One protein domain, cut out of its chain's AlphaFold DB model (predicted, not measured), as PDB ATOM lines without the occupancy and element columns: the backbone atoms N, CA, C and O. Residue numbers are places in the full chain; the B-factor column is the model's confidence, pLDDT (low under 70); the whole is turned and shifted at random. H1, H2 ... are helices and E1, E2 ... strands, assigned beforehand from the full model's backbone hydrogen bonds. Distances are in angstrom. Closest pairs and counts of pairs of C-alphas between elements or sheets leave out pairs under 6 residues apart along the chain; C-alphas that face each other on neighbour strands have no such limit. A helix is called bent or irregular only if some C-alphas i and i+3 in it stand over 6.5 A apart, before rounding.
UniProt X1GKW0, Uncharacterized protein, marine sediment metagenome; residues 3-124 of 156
ATOM      1  N   HIS A   3      40.623  20.905 -53.942       94.56
ATOM      2  CA  HIS A   3      41.535  22.030 -54.109       94.56
ATOM      3  C   HIS A   3      42.826  21.766 -53.324       94.56
ATOM      4  O   HIS A   3      42.778  21.419 -52.142       94.56
ATOM      5  N   ILE A   4      43.980  21.925 -53.975       95.12
ATOM      6  CA  ILE A   4      45.276  21.478 -53.447       95.12
ATOM      7  C   ILE A   4      46.222  22.668 -53.258       95.12
ATOM      8  O   ILE A   4      47.198  22.837 -53.989       95.12
ATOM      9  N   ALA A   5      45.918  23.500 -52.262       95.75
ATOM     10  CA  ALA A   5      46.635  24.748 -51.990       95.75
ATOM     11  C   ALA A   5      48.144  24.539 -51.764       95.75
ATOM     12  O   ALA A   5      48.954  25.270 -52.322       95.75
ATOM     13  N   GLY A   6      48.541  23.484 -51.048       96.31
ATOM     14  CA  GLY A   6      49.954  23.285 -50.724       96.31
ATOM     15  C   GLY A   6      50.840  22.889 -51.909       96.31
ATOM     16  O   GLY A   6      52.018  23.220 -51.912       96.31
ATOM     17  N   ILE A   7      50.300  22.230 -52.943       95.81
ATOM     18  CA  ILE A   7      51.070  21.961 -54.175       95.81
ATOM     19  C   ILE A   7      51.209  23.234 -55.005       95.81
ATOM     20  O   ILE A   7      52.240  23.453 -55.639       95.81
ATOM     21  N   TYR A   8      50.193  24.094 -54.970       97.31
ATOM     22  CA  TYR A   8      50.284  25.404 -55.593       97.31
ATOM     23  C   TYR A   8      51.331  26.286 -54.900       97.31
ATOM     24  O   TYR A   8      52.145  26.909 -55.577       97.31
ATOM     25  N   ASP A   9      51.397  26.254 -53.565       97.81
ATOM     26  CA  ASP A   9      52.456  26.925 -52.805       97.81
ATOM     27  C   ASP A   9      53.850  26.382 -53.132       97.81
ATOM     28  O   ASP A   9      54.794  27.164 -53.250       97.81
ATOM     29  N   ASP A  10      54.004  25.060 -53.276       97.62
ATOM     30  CA  ASP A  10      55.278  24.454 -53.680       97.62
ATOM     31  C   ASP A  10      55.716  24.984 -55.054       97.62
ATOM     32  O   ASP A  10      56.865  25.392 -55.217       97.62
ATOM     33  N   TYR A  11      54.792  25.031 -56.021       98.25
ATOM     34  CA  TYR A  11      55.059  25.566 -57.355       98.25
ATOM     35  C   TYR A  11      55.543  27.019 -57.303       98.25
ATOM     36  O   TYR A  11      56.612  27.340 -57.822       98.25
ATOM     37  N   LEU A  12      54.787  27.894 -56.633       98.44
ATOM     38  CA  LEU A  12      55.120  29.317 -56.548       98.44
ATOM     39  C   LEU A  12      56.436  29.547 -55.798       98.44
ATOM     40  O   LEU A  12      57.225  30.407 -56.180       98.44
ATOM     41  N   ARG A  13      56.714  28.752 -54.759       98.19
ATOM     42  CA  ARG A  13      57.980  28.813 -54.020       98.19
ATOM     43  C   ARG A  13      59.173  28.388 -54.867       98.19
ATOM     44  O   ARG A  13      60.219  29.028 -54.777       98.19
ATOM     45  N   ASN A  14      59.021  27.341 -55.676       98.06
ATOM     46  CA  ASN A  14      60.063  26.922 -56.611       98.06
ATOM     47  C   ASN A  14      60.333  28.030 -57.629       98.06
ATOM     48  O   ASN A  14      61.479  28.447 -57.764       98.06
ATOM     49  N   TYR A  15      59.280  28.600 -58.226       98.38
ATOM     50  CA  TYR A  15      59.403  29.716 -59.165       98.38
ATOM     51  C   TYR A  15      60.129  30.923 -58.554       98.38
ATOM     52  O   TYR A  15      61.059  31.452 -59.162       98.38
ATOM     53  N   VAL A  16      59.748  31.336 -57.338       98.44
ATOM     54  CA  VAL A  16      60.393  32.447 -56.615       98.44
ATOM     55  C   VAL A  16      61.884  32.189 -56.421       98.44
ATOM     56  O   VAL A  16      62.690  33.083 -56.661       98.44
ATOM     57  N   LYS A  17      62.252  30.971 -56.012       98.12
ATOM     58  CA  LYS A  17      63.647  30.584 -55.784       98.12
ATOM     59  C   LYS A  17      64.453  30.532 -57.084       98.12
ATOM     60  O   LYS A  17      65.597  30.964 -57.100       98.12
ATOM     61  N   GLU A  18      63.879  29.976 -58.144       98.00
ATOM     62  CA  GLU A  18      64.544  29.794 -59.440       98.00
ATOM     63  C   GLU A  18      64.765  31.118 -60.177       98.00
ATOM     64  O   GLU A  18      65.758  31.260 -60.886       98.00
ATOM     65  N   ASN A  19      63.871  32.088 -59.981       98.00
ATOM     66  CA  ASN A  19      63.894  33.377 -60.677       98.00
ATOM     67  C   ASN A  19      64.318  34.551 -59.775       98.00
ATOM     68  O   ASN A  19      64.177  35.700 -60.182       98.00
ATOM     69  N   ASP A  20      64.798  34.272 -58.556       97.50
ATOM     70  CA  ASP A  20      65.214  35.268 -57.550       97.50
ATOM     71  C   ASP A  20      64.192  36.410 -57.351       97.50
ATOM     72  O   ASP A  20      64.513  37.602 -57.277       97.50
ATOM     73  N   VAL A  21      62.908  36.043 -57.302       98.25
ATOM     74  CA  VAL A  21      61.812  37.011 -57.196       98.25
ATOM     75  C   VAL A  21      61.819  37.631 -55.805       98.25
ATOM     76  O   VAL A  21      61.634  36.950 -54.797       98.25
ATOM     77  N   GLN A  22      61.955  38.954 -55.745       98.12
ATOM     78  CA  GLN A  22      61.972  39.698 -54.489       98.12
ATOM     79  C   GLN A  22      60.556  39.822 -53.909       98.12
ATOM     80  O   GLN A  22      59.867  40.818 -54.127       98.12
ATOM     81  N   ILE A  23      60.101  38.806 -53.175       97.94
ATOM     82  CA  ILE A  23      58.798  38.769 -52.497       97.94
ATOM     83  C   ILE A  23      58.965  38.335 -51.040       97.94
ATOM     84  O   ILE A  23      59.789  37.480 -50.720       97.94
ATOM     85  N   SER A  24      58.177  38.926 -50.139       97.19
ATOM     86  CA  SER A  24      58.207  38.526 -48.730       97.19
ATOM     87  C   SER A  24      57.735  37.071 -48.561       97.19
ATOM     88  O   SER A  24      56.690  36.708 -49.117       97.19
ATOM     89  N   PRO A  25      58.420  36.248 -47.743       96.62
ATOM     90  CA  PRO A  25      57.959  34.902 -47.410       96.62
ATOM     91  C   PRO A  25      56.543  34.873 -46.826       96.62
ATOM     92  O   PRO A  25      55.782  33.961 -47.136       96.62
ATOM     93  N   ASP A  26      56.162  35.886 -46.040       96.31
ATOM     94  CA  ASP A  26      54.828  35.976 -45.436       96.31
ATOM     95  C   ASP A  26      53.739  36.244 -46.480       96.31
ATOM     96  O   ASP A  26      52.625  35.741 -46.356       96.31
ATOM     97  N   VAL A  27      54.060  37.021 -47.520       97.88
ATOM     98  CA  VAL A  27      53.159  37.277 -48.655       97.88
ATOM     99  C   VAL A  27      53.002  36.001 -49.474       97.88
ATOM    100  O   VAL A  27      51.880  35.573 -49.739       97.88
ATOM    101  N   LEU A  28      54.119  35.347 -49.802       97.75
ATOM    102  CA  LEU A  28      54.124  34.084 -50.537       97.75
ATOM    103  C   LEU A  28      53.337  32.985 -49.804       97.75
ATOM    104  O   LEU A  28      52.603  32.232 -50.434       97.75
ATOM    105  N   HIS A  29      53.428  32.931 -48.472       96.62
ATOM    106  CA  HIS A  29      52.712  31.964 -47.634       96.62
ATOM    107  C   HIS A  29      51.181  32.061 -47.726       96.62
ATOM    108  O   HIS A  29      50.475  31.124 -47.361       96.62
ATOM    109  N   GLN A  30      50.647  33.194 -48.187       96.88
ATOM    110  CA  GLN A  30      49.205  33.399 -48.328       96.88
ATOM    111  C   GLN A  30      48.660  32.898 -49.670       96.88
ATOM    112  O   GLN A  30      47.441  32.839 -49.826       96.88
ATOM    113  N   ALA A  31      49.511  32.554 -50.641       97.50
ATOM    114  CA  ALA A  31      49.103  32.358 -52.029       97.50
ATOM    115  C   ALA A  31      48.061  31.238 -52.212       97.50
ATOM    116  O   ALA A  31      46.952  31.493 -52.695       97.50
ATOM    117  N   GLY A  32      48.361  30.016 -51.771       96.56
ATOM    118  CA  GLY A  32      47.447  28.878 -51.854       96.56
ATOM    119  C   GLY A  32      46.123  29.132 -51.139       96.56
ATOM    120  O   GLY A  32      45.050  28.868 -51.685       96.56
ATOM    121  N   LEU A  33      46.174  29.731 -49.947       96.25
ATOM    122  CA  LEU A  33      44.975  30.085 -49.189       96.25
ATOM    123  C   LEU A  33      44.156  31.209 -49.831       96.25
ATOM    124  O   LEU A  33      42.927  31.182 -49.747       96.25
ATOM    125  N   ALA A  34      44.795  32.182 -50.484       97.56
ATOM    126  CA  ALA A  34      44.102  33.254 -51.192       97.56
ATOM    127  C   ALA A  34      43.228  32.692 -52.317       97.56
ATOM    128  O   ALA A  34      42.054  33.062 -52.430       97.56
ATOM    129  N   VAL A  35      43.764  31.744 -53.093       96.94
ATOM    130  CA  VAL A  35      42.987  31.027 -54.111       96.94
ATOM    131  C   VAL A  35      41.910  30.163 -53.458       96.94
ATOM    132  O   VAL A  35      40.753  30.252 -53.861       96.94
ATOM    133  N   ALA A  36      42.232  29.393 -52.413       96.50
ATOM    134  CA  ALA A  36      41.262  28.535 -51.727       96.50
ATOM    135  C   ALA A  36      40.028  29.314 -51.234       96.50
ATOM    136  O   ALA A  36      38.888  28.907 -51.474       96.50
ATOM    137  N   ARG A  37      40.249  30.473 -50.600       96.50
ATOM    138  CA  ARG A  37      39.193  31.380 -50.123       96.50
ATOM    139  C   ARG A  37      38.357  31.926 -51.279       96.50
ATOM    140  O   ARG A  37      37.129  31.928 -51.192       96.50
ATOM    141  N   LYS A  38      39.000  32.345 -52.377       96.31
ATOM    142  CA  LYS A  38      38.301  32.833 -53.576       96.31
ATOM    143  C   LYS A  38      37.440  31.739 -54.209       96.31
ATOM    144  O   LYS A  38      36.264  31.975 -54.472       96.31
ATOM    145  N   VAL A  39      37.981  30.534 -54.377       95.62
ATOM    146  CA  VAL A  39      37.244  29.377 -54.905       95.62
ATOM    147  C   VAL A  39      36.042  29.053 -54.018       95.62
ATOM    148  O   VAL A  39      34.934  28.896 -54.529       95.62
ATOM    149  N   TYR A  40      36.219  29.011 -52.694       96.25
ATOM    150  CA  TYR A  40      35.120  28.768 -51.757       96.25
ATOM    151  C   TYR A  40      34.011  29.828 -51.863       96.25
ATOM    152  O   TYR A  40      32.824  29.485 -51.893       96.25
ATOM    153  N   LYS A  41      34.391  31.109 -51.965       95.38
ATOM    154  CA  LYS A  41      33.460  32.225 -52.162       95.38
ATOM    155  C   LYS A  41      32.654  32.048 -53.453       95.38
ATOM    156  O   LYS A  41      31.430  31.986 -53.380       95.38
ATOM    157  N   ILE A  42      33.326  31.853 -54.592       95.44
ATOM    158  CA  ILE A  42      32.687  31.640 -55.902       95.44
ATOM    159  C   ILE A  42      31.741  30.436 -55.860       95.44
ATOM    160  O   ILE A  42      30.612  30.510 -56.340       95.44
ATOM    161  N   MET A  43      32.172  29.324 -55.257       95.50
ATOM    162  CA  MET A  43      31.340  28.127 -55.124       95.50
ATOM    163  C   MET A  43      30.054  28.380 -54.345       95.50
ATOM    164  O   MET A  43      29.008  27.828 -54.694       95.50
ATOM    165  N   THR A  44      30.142  29.193 -53.296       94.38
ATOM    166  CA  THR A  44      29.006  29.536 -52.442       94.38
ATOM    167  C   THR A  44      28.067  30.505 -53.155       94.38
ATOM    168  O   THR A  44      26.872  30.236 -53.233       94.38
ATOM    169  N   GLU A  45      28.602  31.578 -53.744       96.06
ATOM    170  CA  GLU A  45      27.831  32.599 -54.468       96.06
ATOM    171  C   GLU A  45      27.109  32.027 -55.694       96.06
ATOM    172  O   GLU A  45      25.964  32.380 -55.962       96.06
ATOM    173  N   ARG A  46      27.743  31.089 -56.408       96.75
ATOM    174  CA  ARG A  46      27.153  30.405 -57.572       96.75
ATOM    175  C   ARG A  46      26.340  29.162 -57.213       96.75
ATOM    176  O   ARG A  46      25.859  28.475 -58.112       96.75
ATOM    177  N   ALA A  47      26.201  28.852 -55.923       95.94
ATOM    178  CA  ALA A  47      25.453  27.705 -55.412       95.94
ATOM    179  C   ALA A  47      25.829  26.360 -56.077       95.94
ATOM    180  O   ALA A  47      24.966  25.518 -56.350       95.94
ATOM    181  N   TYR A  48      27.122  26.129 -56.336       95.94
ATOM    182  CA  TYR A  48      27.561  24.870 -56.936       95.94
ATOM    183  C   TYR A  48      27.263  23.684 -56.010       95.94
ATOM    184  O   TYR A  48      27.619  23.667 -54.829       95.94
ATOM    185  N   LYS A  49      26.658  22.630 -56.571       94.06
ATOM    186  CA  LYS A  49      26.314  21.390 -55.855       94.06
ATOM    187  C   LYS A  49      27.520  20.459 -55.707       94.06
ATOM    188  O   LYS A  49      27.484  19.307 -56.127       94.06
ATOM    189  N   CYS A  50      28.605  20.948 -55.115       93.00
ATOM    190  CA  CYS A  50      29.722  20.097 -54.723       93.00
ATOM    191  C   CYS A  50      30.296  20.501 -53.361       93.00
ATOM    192  O   CYS A  50      30.124  21.626 -52.893       93.00
ATOM    193  N   THR A  51      30.962  19.553 -52.704       94.38
ATOM    194  CA  THR A  51      31.699  19.805 -51.461       94.38
ATOM    195  C   THR A  51      33.098  20.299 -51.804       94.38
ATOM    196  O   THR A  51      33.767  19.709 -52.660       94.38
ATOM    197  N   PHE A  52      33.535  21.373 -51.149       96.94
ATOM    198  CA  PHE A  52      34.924  21.816 -51.202       96.94
ATOM    199  C   PHE A  52      35.767  20.883 -50.332       96.94
ATOM    200  O   PHE A  52      35.497  20.737 -49.137       96.94
ATOM    201  N   ILE A  53      36.771  20.254 -50.934       97.06
ATOM    202  CA  ILE A  53      37.725  19.391 -50.245       97.06
ATOM    203  C   ILE A  53      39.104  20.041 -50.347       97.06
ATOM    204  O   ILE A  53      39.622  20.184 -51.447       97.06
ATOM    205  N   GLY A  54      39.689  20.455 -49.227       96.19
ATOM    206  CA  GLY A  54      41.071  20.925 -49.164       96.19
ATOM    207  C   GLY A  54      42.032  19.749 -49.005       96.19
ATOM    208  O   GLY A  54      41.852  18.937 -48.099       96.19
ATOM    209  N   GLY A  55      43.047  19.653 -49.859       94.81
ATOM    210  CA  GLY A  55      44.054  18.592 -49.811       94.81
ATOM    211  C   GLY A  55      45.486  19.103 -49.955       94.81
ATOM    212  O   GLY A  55      45.730  20.280 -50.206       94.81
ATOM    213  N   GLY A  56      46.450  18.192 -49.795       93.81
ATOM    214  CA  GLY A  56      47.874  18.468 -50.017       93.81
ATOM    215  C   GLY A  56      48.479  19.518 -49.084       93.81
ATOM    216  O   GLY A  56      49.342  20.274 -49.516       93.81
ATOM    217  N   ALA A  57      48.048  19.570 -47.822       95.44
ATOM    218  CA  ALA A  57      48.573  20.514 -46.838       95.44
ATOM    219  C   ALA A  57      50.111  20.439 -46.700       95.44
ATOM    220  O   ALA A  57      50.697  19.356 -46.653       95.44
ATOM    221  N   ARG A  58      50.757  21.611 -46.617       93.75
ATOM    222  CA  ARG A  58      52.200  21.790 -46.331       93.75
ATOM    223  C   ARG A  58      52.498  22.416 -44.974       93.75
ATOM    224  O   ARG A  58      53.649  22.559 -44.584       93.75
ATOM    225  N   GLY A  59      51.453  22.803 -44.257       93.31
ATOM    226  CA  GLY A  59      51.545  23.424 -42.947       93.31
ATOM    227  C   GLY A  59      50.168  23.513 -42.312       93.31
ATOM    228  O   GLY A  59      49.156  23.315 -42.986       93.31
ATOM    229  N   LEU A  60      50.134  23.820 -41.015       95.62
ATOM    230  CA  LEU A  60      48.896  23.812 -40.227       95.62
ATOM    231  C   LEU A  60      47.872  24.837 -40.731       95.62
ATOM    232  O   LEU A  60      46.675  24.564 -40.683       95.62
ATOM    233  N   HIS A  61      48.337  25.962 -41.288       95.00
ATOM    234  CA  HIS A  61      47.494  27.015 -41.865       95.00
ATOM    235  C   HIS A  61      46.543  26.491 -42.949       95.00
ATOM    236  O   HIS A  61      45.403  26.934 -43.016       95.00
ATOM    237  N   HIS A  62      46.942  25.483 -43.733       95.75
ATOM    238  CA  HIS A  62      46.065  24.858 -44.730       95.75
ATOM    239  C   HIS A  62      44.810  24.213 -44.127       95.75
ATOM    240  O   HIS A  62      43.810  24.044 -44.822       95.75
ATOM    241  N   PHE A  63      44.856  23.864 -42.841       96.12
ATOM    242  CA  PHE A  63      43.702  23.409 -42.078       96.12
ATOM    243  C   PHE A  63      43.076  24.552 -41.276       96.12
ATOM    244  O   PHE A  63      41.884  24.821 -41.415       96.12
ATOM    245  N   THR A  64      43.867  25.253 -40.456       96.19
ATOM    246  CA  THR A  64      43.342  26.237 -39.497       96.19
ATOM    247  C   THR A  64      42.688  27.439 -40.174       96.19
ATOM    248  O   THR A  64      41.719  27.982 -39.650       96.19
ATOM    249  N   GLU A  65      43.161  27.841 -41.356       96.06
ATOM    250  CA  GLU A  65      42.601  28.969 -42.110       96.06
ATOM    251  C   GLU A  65      41.319  28.608 -42.871       96.06
ATOM    252  O   GLU A  65      40.607  29.501 -43.324       96.06
ATOM    253  N   MET A  66      40.980  27.317 -42.963       96.31
ATOM    254  CA  MET A  66      39.756  26.824 -43.606       96.31
ATOM    255  C   MET A  66      38.593  26.621 -42.618       96.31
ATOM    256  O   MET A  66      37.470  26.315 -43.025       96.31
ATOM    257  N   VAL A  67      38.836  26.812 -41.317       96.31
ATOM    258  CA  VAL A  67      37.834  26.650 -40.254       96.31
ATOM    259  C   VAL A  67      36.694  27.662 -40.409       96.31
ATOM    260  O   VAL A  67      36.916  28.853 -40.643       96.31
ATOM    261  N   GLY A  68      35.463  27.174 -40.230       94.81
ATOM    262  CA  GLY A  68      34.216  27.943 -40.305       94.81
ATOM    263  C   GLY A  68      33.399  27.685 -41.576       94.81
ATOM    264  O   GLY A  68      32.200  27.950 -41.591       94.81
ATOM    265  N   GLY A  69      34.011  27.137 -42.630       93.06
ATOM    266  CA  GLY A  69      33.313  26.801 -43.873       93.06
ATOM    267  C   GLY A  69      32.660  25.426 -43.889       93.06
ATOM    268  O   GLY A  69      33.057  24.510 -43.171       93.06
ATOM    269  N   ARG A  70      31.720  25.241 -44.824       94.44
ATOM    270  CA  ARG A  70      31.225  23.914 -45.234       94.44
ATOM    271  C   ARG A  70      32.258  23.217 -46.126       94.44
ATOM    272  O   ARG A  70      32.075  23.112 -47.340       94.44
ATOM    273  N   VAL A  71      33.361  22.794 -45.517       95.62
ATOM    274  CA  VAL A  71      34.523  22.199 -46.187       95.62
ATOM    275  C   VAL A  71      34.925  20.886 -45.522       95.62
ATOM    276  O   VAL A  71      34.665  20.665 -44.342       95.62
ATOM    277  N   VAL A  72      35.587  20.020 -46.281       96.50
ATOM    278  CA  VAL A  72      36.317  18.861 -45.754       96.50
ATOM    279  C   VAL A  72      37.794  19.125 -45.997       96.50
ATOM    280  O   VAL A  72      38.153  19.541 -47.091       96.50
ATOM    281  N   VAL A  73      38.665  18.908 -45.014       96.38
ATOM    282  CA  VAL A  73      40.110  19.097 -45.204       96.38
ATOM    283  C   VAL A  73      40.830  17.807 -44.855       96.38
ATOM    284  O   VAL A  73      40.702  17.298 -43.744       96.38
ATOM    285  N   THR A  74      41.581  17.276 -45.814       96.06
ATOM    286  CA  THR A  74      42.434  16.104 -45.625       96.06
ATOM    287  C   THR A  74      43.855  16.565 -45.329       96.06
ATOM    288  O   THR A  74      44.451  17.297 -46.125       96.06
ATOM    289  N   ILE A  75      44.402  16.112 -44.208       96.31
ATOM    290  CA  ILE A  75      45.768  16.396 -43.766       96.31
ATOM    291  C   ILE A  75      46.489  15.091 -43.437       96.31
ATOM    292  O   ILE A  75      45.852  14.067 -43.190       96.31
ATOM    293  N   ASN A  76      47.819  15.134 -43.425       95.56
ATOM    294  CA  ASN A  76      48.620  14.003 -42.976       95.56
ATOM    295  C   ASN A  76      48.448  13.779 -41.468       95.56
ATOM    296  O   ASN A  76      48.030  14.665 -40.714       95.56
ATOM    297  N   TRP A  77      48.812  12.587 -41.003       95.94
ATOM    298  CA  TRP A  77      48.923  12.370 -39.567       95.94
ATOM    299  C   TRP A  77      50.149  13.103 -39.022       95.94
ATOM    300  O   TRP A  77      50.011  14.104 -38.323       95.94
ATOM    301  N   GLN A  78      51.335  12.630 -39.412       96.25
ATOM    302  CA  GLN A  78      52.614  13.139 -38.937       96.25
ATOM    303  C   GLN A  78      52.909  14.532 -39.500       96.25
ATOM    304  O   GLN A  78      52.810  14.759 -40.707       96.25
ATOM    305  N   GLY A  79      53.304  15.451 -38.621       93.19
ATOM    306  CA  GLY A  79      53.631  16.835 -38.952       93.19
ATOM    307  C   GLY A  79      52.423  17.760 -39.133       93.19
ATOM    308  O   GLY A  79      52.623  18.962 -39.302       93.19
ATOM    309  N   THR A  80      51.189  17.243 -39.079       95.19
ATOM    310  CA  THR A  80      49.974  18.069 -39.146       95.19
ATOM    311  C   THR A  80      48.958  17.733 -38.063       95.19
ATOM    312  O   THR A  80      48.758  18.558 -37.175       95.19
ATOM    313  N   ALA A  81      48.301  16.569 -38.100       96.19
ATOM    314  CA  ALA A  81      47.246  16.257 -37.132       96.19
ATOM    315  C   ALA A  81      47.813  16.090 -35.713       96.19
ATOM    316  O   ALA A  81      47.280  16.661 -34.764       96.19
ATOM    317  N   ASP A  82      48.937  15.382 -35.587       97.62
ATOM    318  CA  ASP A  82      49.702  15.260 -34.342       97.62
ATOM    319  C   ASP A  82      50.100  16.632 -33.764       97.62
ATOM    320  O   ASP A  82      49.922  16.881 -32.574       97.62
ATOM    321  N   LYS A  83      50.554  17.556 -34.615       97.62
ATOM    322  CA  LYS A  83      50.966  18.911 -34.226       97.62
ATOM    323  C   LYS A  83      49.795  19.808 -33.838       97.62
ATOM    324  O   LYS A  83      49.941  20.608 -32.919       97.62
ATOM    325  N   LEU A  84      48.640  19.675 -34.489       96.44
ATOM    326  CA  LEU A  84      47.422  20.388 -34.089       96.44
ATOM    327  C   LEU A  84      46.952  19.953 -32.699       96.44
ATOM    328  O   LEU A  84      46.568  20.805 -31.902       96.44
ATOM    329  N   LEU A  85      47.006  18.651 -32.409       97.06
ATOM    330  CA  LEU A  85      46.647  18.111 -31.097       97.06
ATOM    331  C   LEU A  85      47.630  18.559 -30.011       97.06
ATOM    332  O   LEU A  85      47.201  18.954 -28.933       97.06
ATOM    333  N   GLU A  86      48.933  18.536 -30.307       98.00
ATOM    334  CA  GLU A  86      49.985  18.997 -29.393       98.00
ATOM    335  C   GLU A  86      49.851  20.491 -29.066       98.00
ATOM    336  O   GLU A  86      49.909  20.878 -27.902       98.00
ATOM    337  N   GLN A  87      49.657  21.334 -30.084       97.00
ATOM    338  CA  GLN A  87      49.550  22.784 -29.902       97.00
ATOM    339  C   GLN A  87      48.207  23.209 -29.305       97.00
ATOM    340  O   GLN A  87      48.135  24.263 -28.677       97.00
ATOM    341  N   ASN A  88      47.150  22.424 -29.545       96.06
ATOM    342  CA  ASN A  88      45.775  22.685 -29.125       96.06
ATOM    343  C   ASN A  88      45.354  24.170 -29.255       96.06
ATOM    344  O   ASN A  88      44.933  24.790 -28.270       96.06
ATOM    345  N   PRO A  89      45.516  24.791 -30.440       94.25
ATOM    346  CA  PRO A  89      45.204  26.201 -30.609       94.25
ATOM    347  C   PRO A  89      43.688  26.435 -30.526       94.25
ATOM    348  O   PRO A  89      42.897  25.535 -30.823       94.25
ATOM    349  N   PRO A  90      43.246  27.660 -30.193       95.19
ATOM    350  CA  PRO A  90      41.828  27.987 -30.222       95.19
ATOM    351  C   PRO A  90      41.246  27.777 -31.625       95.19
ATOM    352  O   PRO A  90      41.830  28.180 -32.636       95.19
ATOM    353  N   VAL A  91      40.051  27.189 -31.681       95.06
ATOM    354  CA  VAL A  91      39.305  27.004 -32.927       95.06
ATOM    355  C   VAL A  91      38.647  28.331 -33.299       95.06
ATOM    356  O   VAL A  91      37.660  28.745 -32.695       95.06
ATOM    357  N   VAL A  92      39.212  29.014 -34.294       95.50
ATOM    358  CA  VAL A  92      38.761  30.337 -34.749       95.50
ATOM    359  C   VAL A  92      38.227  30.241 -36.172       95.50
ATOM    360  O   VAL A  92      38.825  29.590 -37.023       95.50
ATOM    361  N   TYR A  93      37.115  30.920 -36.445       95.56
ATOM    362  CA  TYR A  93      36.482  30.950 -37.762       95.56
ATOM    363  C   TYR A  93      37.286  31.872 -38.677       95.56
ATOM    364  O   TYR A  93      37.083  33.084 -38.688       95.56
ATOM    365  N   ARG A  94      38.246  31.302 -39.407       95.75
ATOM    366  CA  ARG A  94      39.206  32.075 -40.197       95.75
ATOM    367  C   ARG A  94      38.891  32.120 -41.677       95.75
ATOM    368  O   ARG A  94      39.332  33.079 -42.301       95.75
ATOM    369  N   LEU A  95      38.118  31.184 -42.235       96.00
ATOM    370  CA  LEU A  95      37.866  31.094 -43.686       96.00
ATOM    371  C   LEU A  95      37.253  32.364 -44.295       96.00
ATOM    372  O   LEU A  95      37.477  32.678 -45.464       96.00
ATOM    373  N   PHE A  96      36.513  33.122 -43.494       94.19
ATOM    374  CA  PHE A  96      35.822  34.328 -43.944       94.19
ATOM    375  C   PHE A  96      36.667  35.600 -43.824       94.19
ATOM    376  O   PHE A  96      36.248  36.655 -44.291       94.19
ATOM    377  N   ASN A  97      37.866  35.512 -43.243       93.38
ATOM    378  CA  ASN A  97      38.784  36.643 -43.180       93.38
ATOM    379  C   ASN A  97      39.356  36.922 -44.581       93.38
ATOM    380  O   ASN A  97      39.964  36.030 -45.177       93.38
ATOM    381  N   PRO A  98      39.181  38.125 -45.141       89.31
ATOM    382  CA  PRO A  98      39.731  38.427 -46.451       89.31
ATOM    383  C   PRO A  98      41.260  38.443 -46.392       89.31
ATOM    384  O   PRO A  98      41.855  38.923 -45.424       89.31
ATOM    385  N   VAL A  99      41.899  37.960 -47.458       93.44
ATOM    386  CA  VAL A  99      43.324  38.231 -47.668       93.44
ATOM    387  C   VAL A  99      43.466  39.738 -47.920       93.44
ATOM    388  O   VAL A  99      42.689  40.277 -48.713       93.44
ATOM    389  N   PRO A 100      44.393  40.447 -47.248       95.38
ATOM    390  CA  PRO A 100      44.565  41.879 -47.467       95.38
ATOM    391  C   PRO A 100      44.845  42.187 -48.942       95.38
ATOM    392  O   PRO A 100      45.700  41.534 -49.534       95.38
ATOM    393  N   GLY A 101      44.192  43.208 -49.511       96.31
ATOM    394  CA  GLY A 101      44.329  43.554 -50.937       96.31
ATOM    395  C   GLY A 101      45.785  43.706 -51.384       96.31
ATOM    396  O   GLY A 101      46.205  43.070 -52.341       96.31
ATOM    397  N   ARG A 102      46.608  44.391 -50.576       97.12
ATOM    398  CA  ARG A 102      48.053  44.543 -50.824       97.12
ATOM    399  C   ARG A 102      48.805  43.219 -51.026       97.12
ATOM    400  O   ARG A 102      49.776  43.184 -51.763       97.12
ATOM    401  N   VAL A 103      48.378  42.144 -50.354       97.75
ATOM    402  CA  VAL A 103      48.999  40.815 -50.464       97.75
ATOM    403  C   VAL A 103      48.615  40.183 -51.797       97.75
ATOM    404  O   VAL A 103      49.483  39.688 -52.504       97.75
ATOM    405  N   THR A 104      47.329  40.216 -52.161       97.44
ATOM    406  CA  THR A 104      46.883  39.701 -53.462       97.44
ATOM    407  C   THR A 104      47.462  40.502 -54.622       97.44
ATOM    408  O   THR A 104      47.848  39.901 -55.617       97.44
ATOM    409  N   ASP A 105      47.571  41.822 -54.483       98.12
ATOM    410  CA  ASP A 105      48.132  42.705 -55.506       98.12
ATOM    411  C   ASP A 105      49.614  42.393 -55.739       98.12
ATOM    412  O   ASP A 105      50.007  42.135 -56.874       98.12
ATOM    413  N   GLU A 106      50.415  42.293 -54.671       98.50
ATOM    414  CA  GLU A 106      51.834  41.932 -54.772       98.50
ATOM    415  C   GLU A 106      52.033  40.531 -55.374       98.50
ATOM    416  O   GLU A 106      52.907  40.338 -56.220       98.50
ATOM    417  N   LEU A 107      51.208  39.550 -54.982       98.56
ATOM    418  CA  LEU A 107      51.248  38.208 -55.568       98.56
ATOM    419  C   LEU A 107      50.921  38.237 -57.068       98.56
ATOM    420  O   LEU A 107      51.611  37.592 -57.852       98.56
ATOM    421  N   MET A 108      49.896  38.988 -57.487       98.38
ATOM    422  CA  MET A 108      49.525  39.112 -58.903       98.38
ATOM    423  C   MET A 108      50.560  39.885 -59.725       98.38
ATOM    424  O   MET A 108      50.718  39.609 -60.914       98.38
ATOM    425  N   GLU A 109      51.235  40.860 -59.121       98.31
ATOM    426  CA  GLU A 109      52.282  41.649 -59.769       98.31
ATOM    427  C   GLU A 109      53.552  40.821 -59.986       98.31
ATOM    428  O   GLU A 109      54.124  40.838 -61.075       98.31
ATOM    429  N   LYS A 110      53.982  40.070 -58.965       98.44
ATOM    430  CA  LYS A 110      55.282  39.381 -58.965       98.44
ATOM    431  C   LYS A 110      55.233  37.950 -59.495       98.44
ATOM    432  O   LYS A 110      56.265  37.430 -59.914       98.44
ATOM    433  N   LEU A 111      54.070  37.298 -59.464       98.50
ATOM    434  CA  LEU A 111      53.916  35.886 -59.821       98.50
ATOM    435  C   LEU A 111      52.849  35.741 -60.915       98.50
ATOM    436  O   LEU A 111      51.646  35.722 -60.650       98.50
ATOM    437  N   SER A 112      53.293  35.605 -62.165       97.25
ATOM    438  CA  SER A 112      52.411  35.506 -63.338       97.25
ATOM    439  C   SER A 112      51.394  34.368 -63.213       97.25
ATOM    440  O   SER A 112      50.201  34.579 -63.426       97.25
ATOM    441  N   ASP A 113      51.830  33.184 -62.787       98.00
ATOM    442  CA  ASP A 113      50.940  32.037 -62.598       98.00
ATOM    443  C   ASP A 113      50.062  32.143 -61.348       98.00
ATOM    444  O   ASP A 113      49.010  31.500 -61.293       98.00
ATOM    445  N   PHE A 114      50.421  32.990 -60.372       98.50
ATOM    446  CA  PHE A 114      49.460  33.393 -59.344       98.50
ATOM    447  C   PHE A 114      48.324  34.190 -59.970       98.50
ATOM    448  O   PHE A 114      47.158  33.839 -59.810       98.50
ATOM    449  N   LYS A 115      48.653  35.233 -60.741       98.38
ATOM    450  CA  LYS A 115      47.659  36.077 -61.412       98.38
ATOM    451  C   LYS A 115      46.741  35.268 -62.327       98.38
ATOM    452  O   LYS A 115      45.523  35.401 -62.223       98.38
ATOM    453  N   ARG A 116      47.312  34.408 -63.174       97.62
ATOM    454  CA  ARG A 116      46.560  33.541 -64.098       97.62
ATOM    455  C   ARG A 116      45.626  32.586 -63.359       97.62
ATOM    456  O   ARG A 116      44.467  32.473 -63.730       97.62
ATOM    457  N   GLY A 117      46.103  31.948 -62.286       96.50
ATOM    458  CA  GLY A 117      45.287  31.040 -61.474       96.50
ATOM    459  C   GLY A 117      44.275  31.741 -60.558       96.50
ATOM    460  O   GLY A 117      43.293  31.125 -60.144       96.50
ATOM    461  N   TYR A 118      44.502  33.012 -60.218       97.56
ATOM    462  CA  TYR A 118      43.633  33.783 -59.332       97.56
ATOM    463  C   TYR A 118      42.486  34.467 -60.079       97.56
ATOM    464  O   TYR A 118      41.379  34.527 -59.544       97.56
ATOM    465  N   LEU A 119      42.714  35.021 -61.273       97.12
ATOM    466  CA  LEU A 119      41.674  35.676 -62.081       97.12
ATOM    467  C   LEU A 119      40.723  34.644 -62.703       97.12
ATOM    468  O   LEU A 119      41.142  33.564 -63.100       97.12
ATOM    469  N   GLU A 120      39.430  34.965 -62.785       95.06
ATOM    470  CA  GLU A 120      38.418  34.012 -63.276       95.06
ATOM    471  C   GLU A 120      38.525  33.743 -64.782       95.06
ATOM    472  O   GLU A 120      38.145  32.673 -65.246       95.06
ATOM    473  N   ASP A 121      39.059  34.710 -65.518       95.50
ATOM    474  CA  ASP A 121      39.360  34.695 -66.948       95.50
ATOM    475  C   ASP A 121      40.877  34.654 -67.219       95.50
ATOM    476  O   ASP A 121      41.318  34.875 -68.344       95.50
ATOM    477  N   GLY A 122      41.690  34.377 -66.193       96.38
ATOM    478  CA  GLY A 122      43.153  34.413 -66.281       96.38
ATOM    479  C   GLY A 122      43.791  33.221 -66.997       96.38
ATOM    480  O   GLY A 122      44.996  33.251 -67.258       96.38
ATOM    481  N   LEU A 123      43.012  32.176 -67.283       96.44
ATOM    482  CA  LEU A 123      43.475  30.940 -67.902       96.44
ATOM    483  C   LEU A 123      42.353  30.329 -68.750       96.44
ATOM    484  O   LEU A 123      41.259  30.068 -68.246       96.44
ATOM    485  N   SER A 124      42.622  30.092 -70.032       96.50
ATOM    486  CA  SER A 124      41.695  29.377 -70.914       96.50
ATOM    487  C   SER A 124      41.728  27.862 -70.676       96.50
ATOM    488  O   SER A 124      42.631  27.326 -70.031       96.50
TER     489      SER A 124
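AT A GLANCE: This is residues 3 to 124 of the 156 residues of an uncharacterized protein of marine sediment metagenome (UniProt X1GKW0). The longest helix, H3, runs through the middle: H1, H6 and H7 pack round its first part, and H2 packs on H1 and H6. On the other side of H3 lies a small sheet of two parallel strands, E1 beside E2, with H4 by the last residues of both strands, Gly 54 and Val 73, and H5 farther out; residues 88 to 100 lead back from H5 to H6. The printed part has 122 residues with seven named helices and two named strands, in the order H1, H2, H3, E1, H4, E2, H5, H6, H7, and the class is mostly helix. The whole is compact, with a radius of gyration of the C-alphas of 14.6 A and spans of 37 by 34 by 23 A.

IN THESE COORDINATES: H1, residues 5 to 18, begins at C-alpha 5 (46.635, 24.748, -51.990) and is 20.0 A long. H2 is residues 25 to 28. H3, residues 31 to 45, measures 21.4 A and ends at C-alpha 45 (27.831, 32.599, -54.468). E1 is residues 52 to 54, H4 residues 61 to 64 and E2 residues 71 to 73. H5, residues 77 to 87, measures 14.2 A and is neither bent nor irregular, but only just: C-alphas 78 and 81 are 6.5 A apart. H6, residues 101 to 110, also measures 14.2 A. H7, residues 112 to 118, ends at C-alpha 118 (43.633, 33.783, -59.332).

HOW THE PARTS SIT: H1, with residues 5 to 9 alone, touches H3, opposite ways at a steep tilt of 37 degrees, only just past shallow; the closest C-alphas are those of Ala 5 and Gly 32, 4.2 A. H7 touches H3 at a shallow tilt of 28 degrees, the same way, closest at the C-alphas of Val 35 and Tyr 118, 5.9 A. H2 touches H6, with the C-alphas of Val 27 and Val 103 closest at 5.8 A. H6 and H7 touch only at the corner by their link. E1, H4 and E2 form a strand-helix-strand unit, two parallel neighbour strands with a helix between, its crossover right-handed. N 54 and O 72 are within hydrogen-bond range at 2.8 A. The closest C-alphas of H3 and E1 are those of Tyr 40 and Phe 52, 7.0 A. H4 and H5 are near each other, while H3 and H5 are apart. Every O i to N i+4 pair is within hydrogen-bond range in H1, H3, H6 and H7, and 5 of 7 are in H5; H2 and H4 are too short for such a pair.

THE WHOLE: The two C-alphas farthest apart are those of Glu 86 and Ser 124, 43.6 A. The printed part has no cut. The link from H5 to H6, 13 residues, is long. The mean pLDDT of the printed part is 96.3, and no printed residue is under 70.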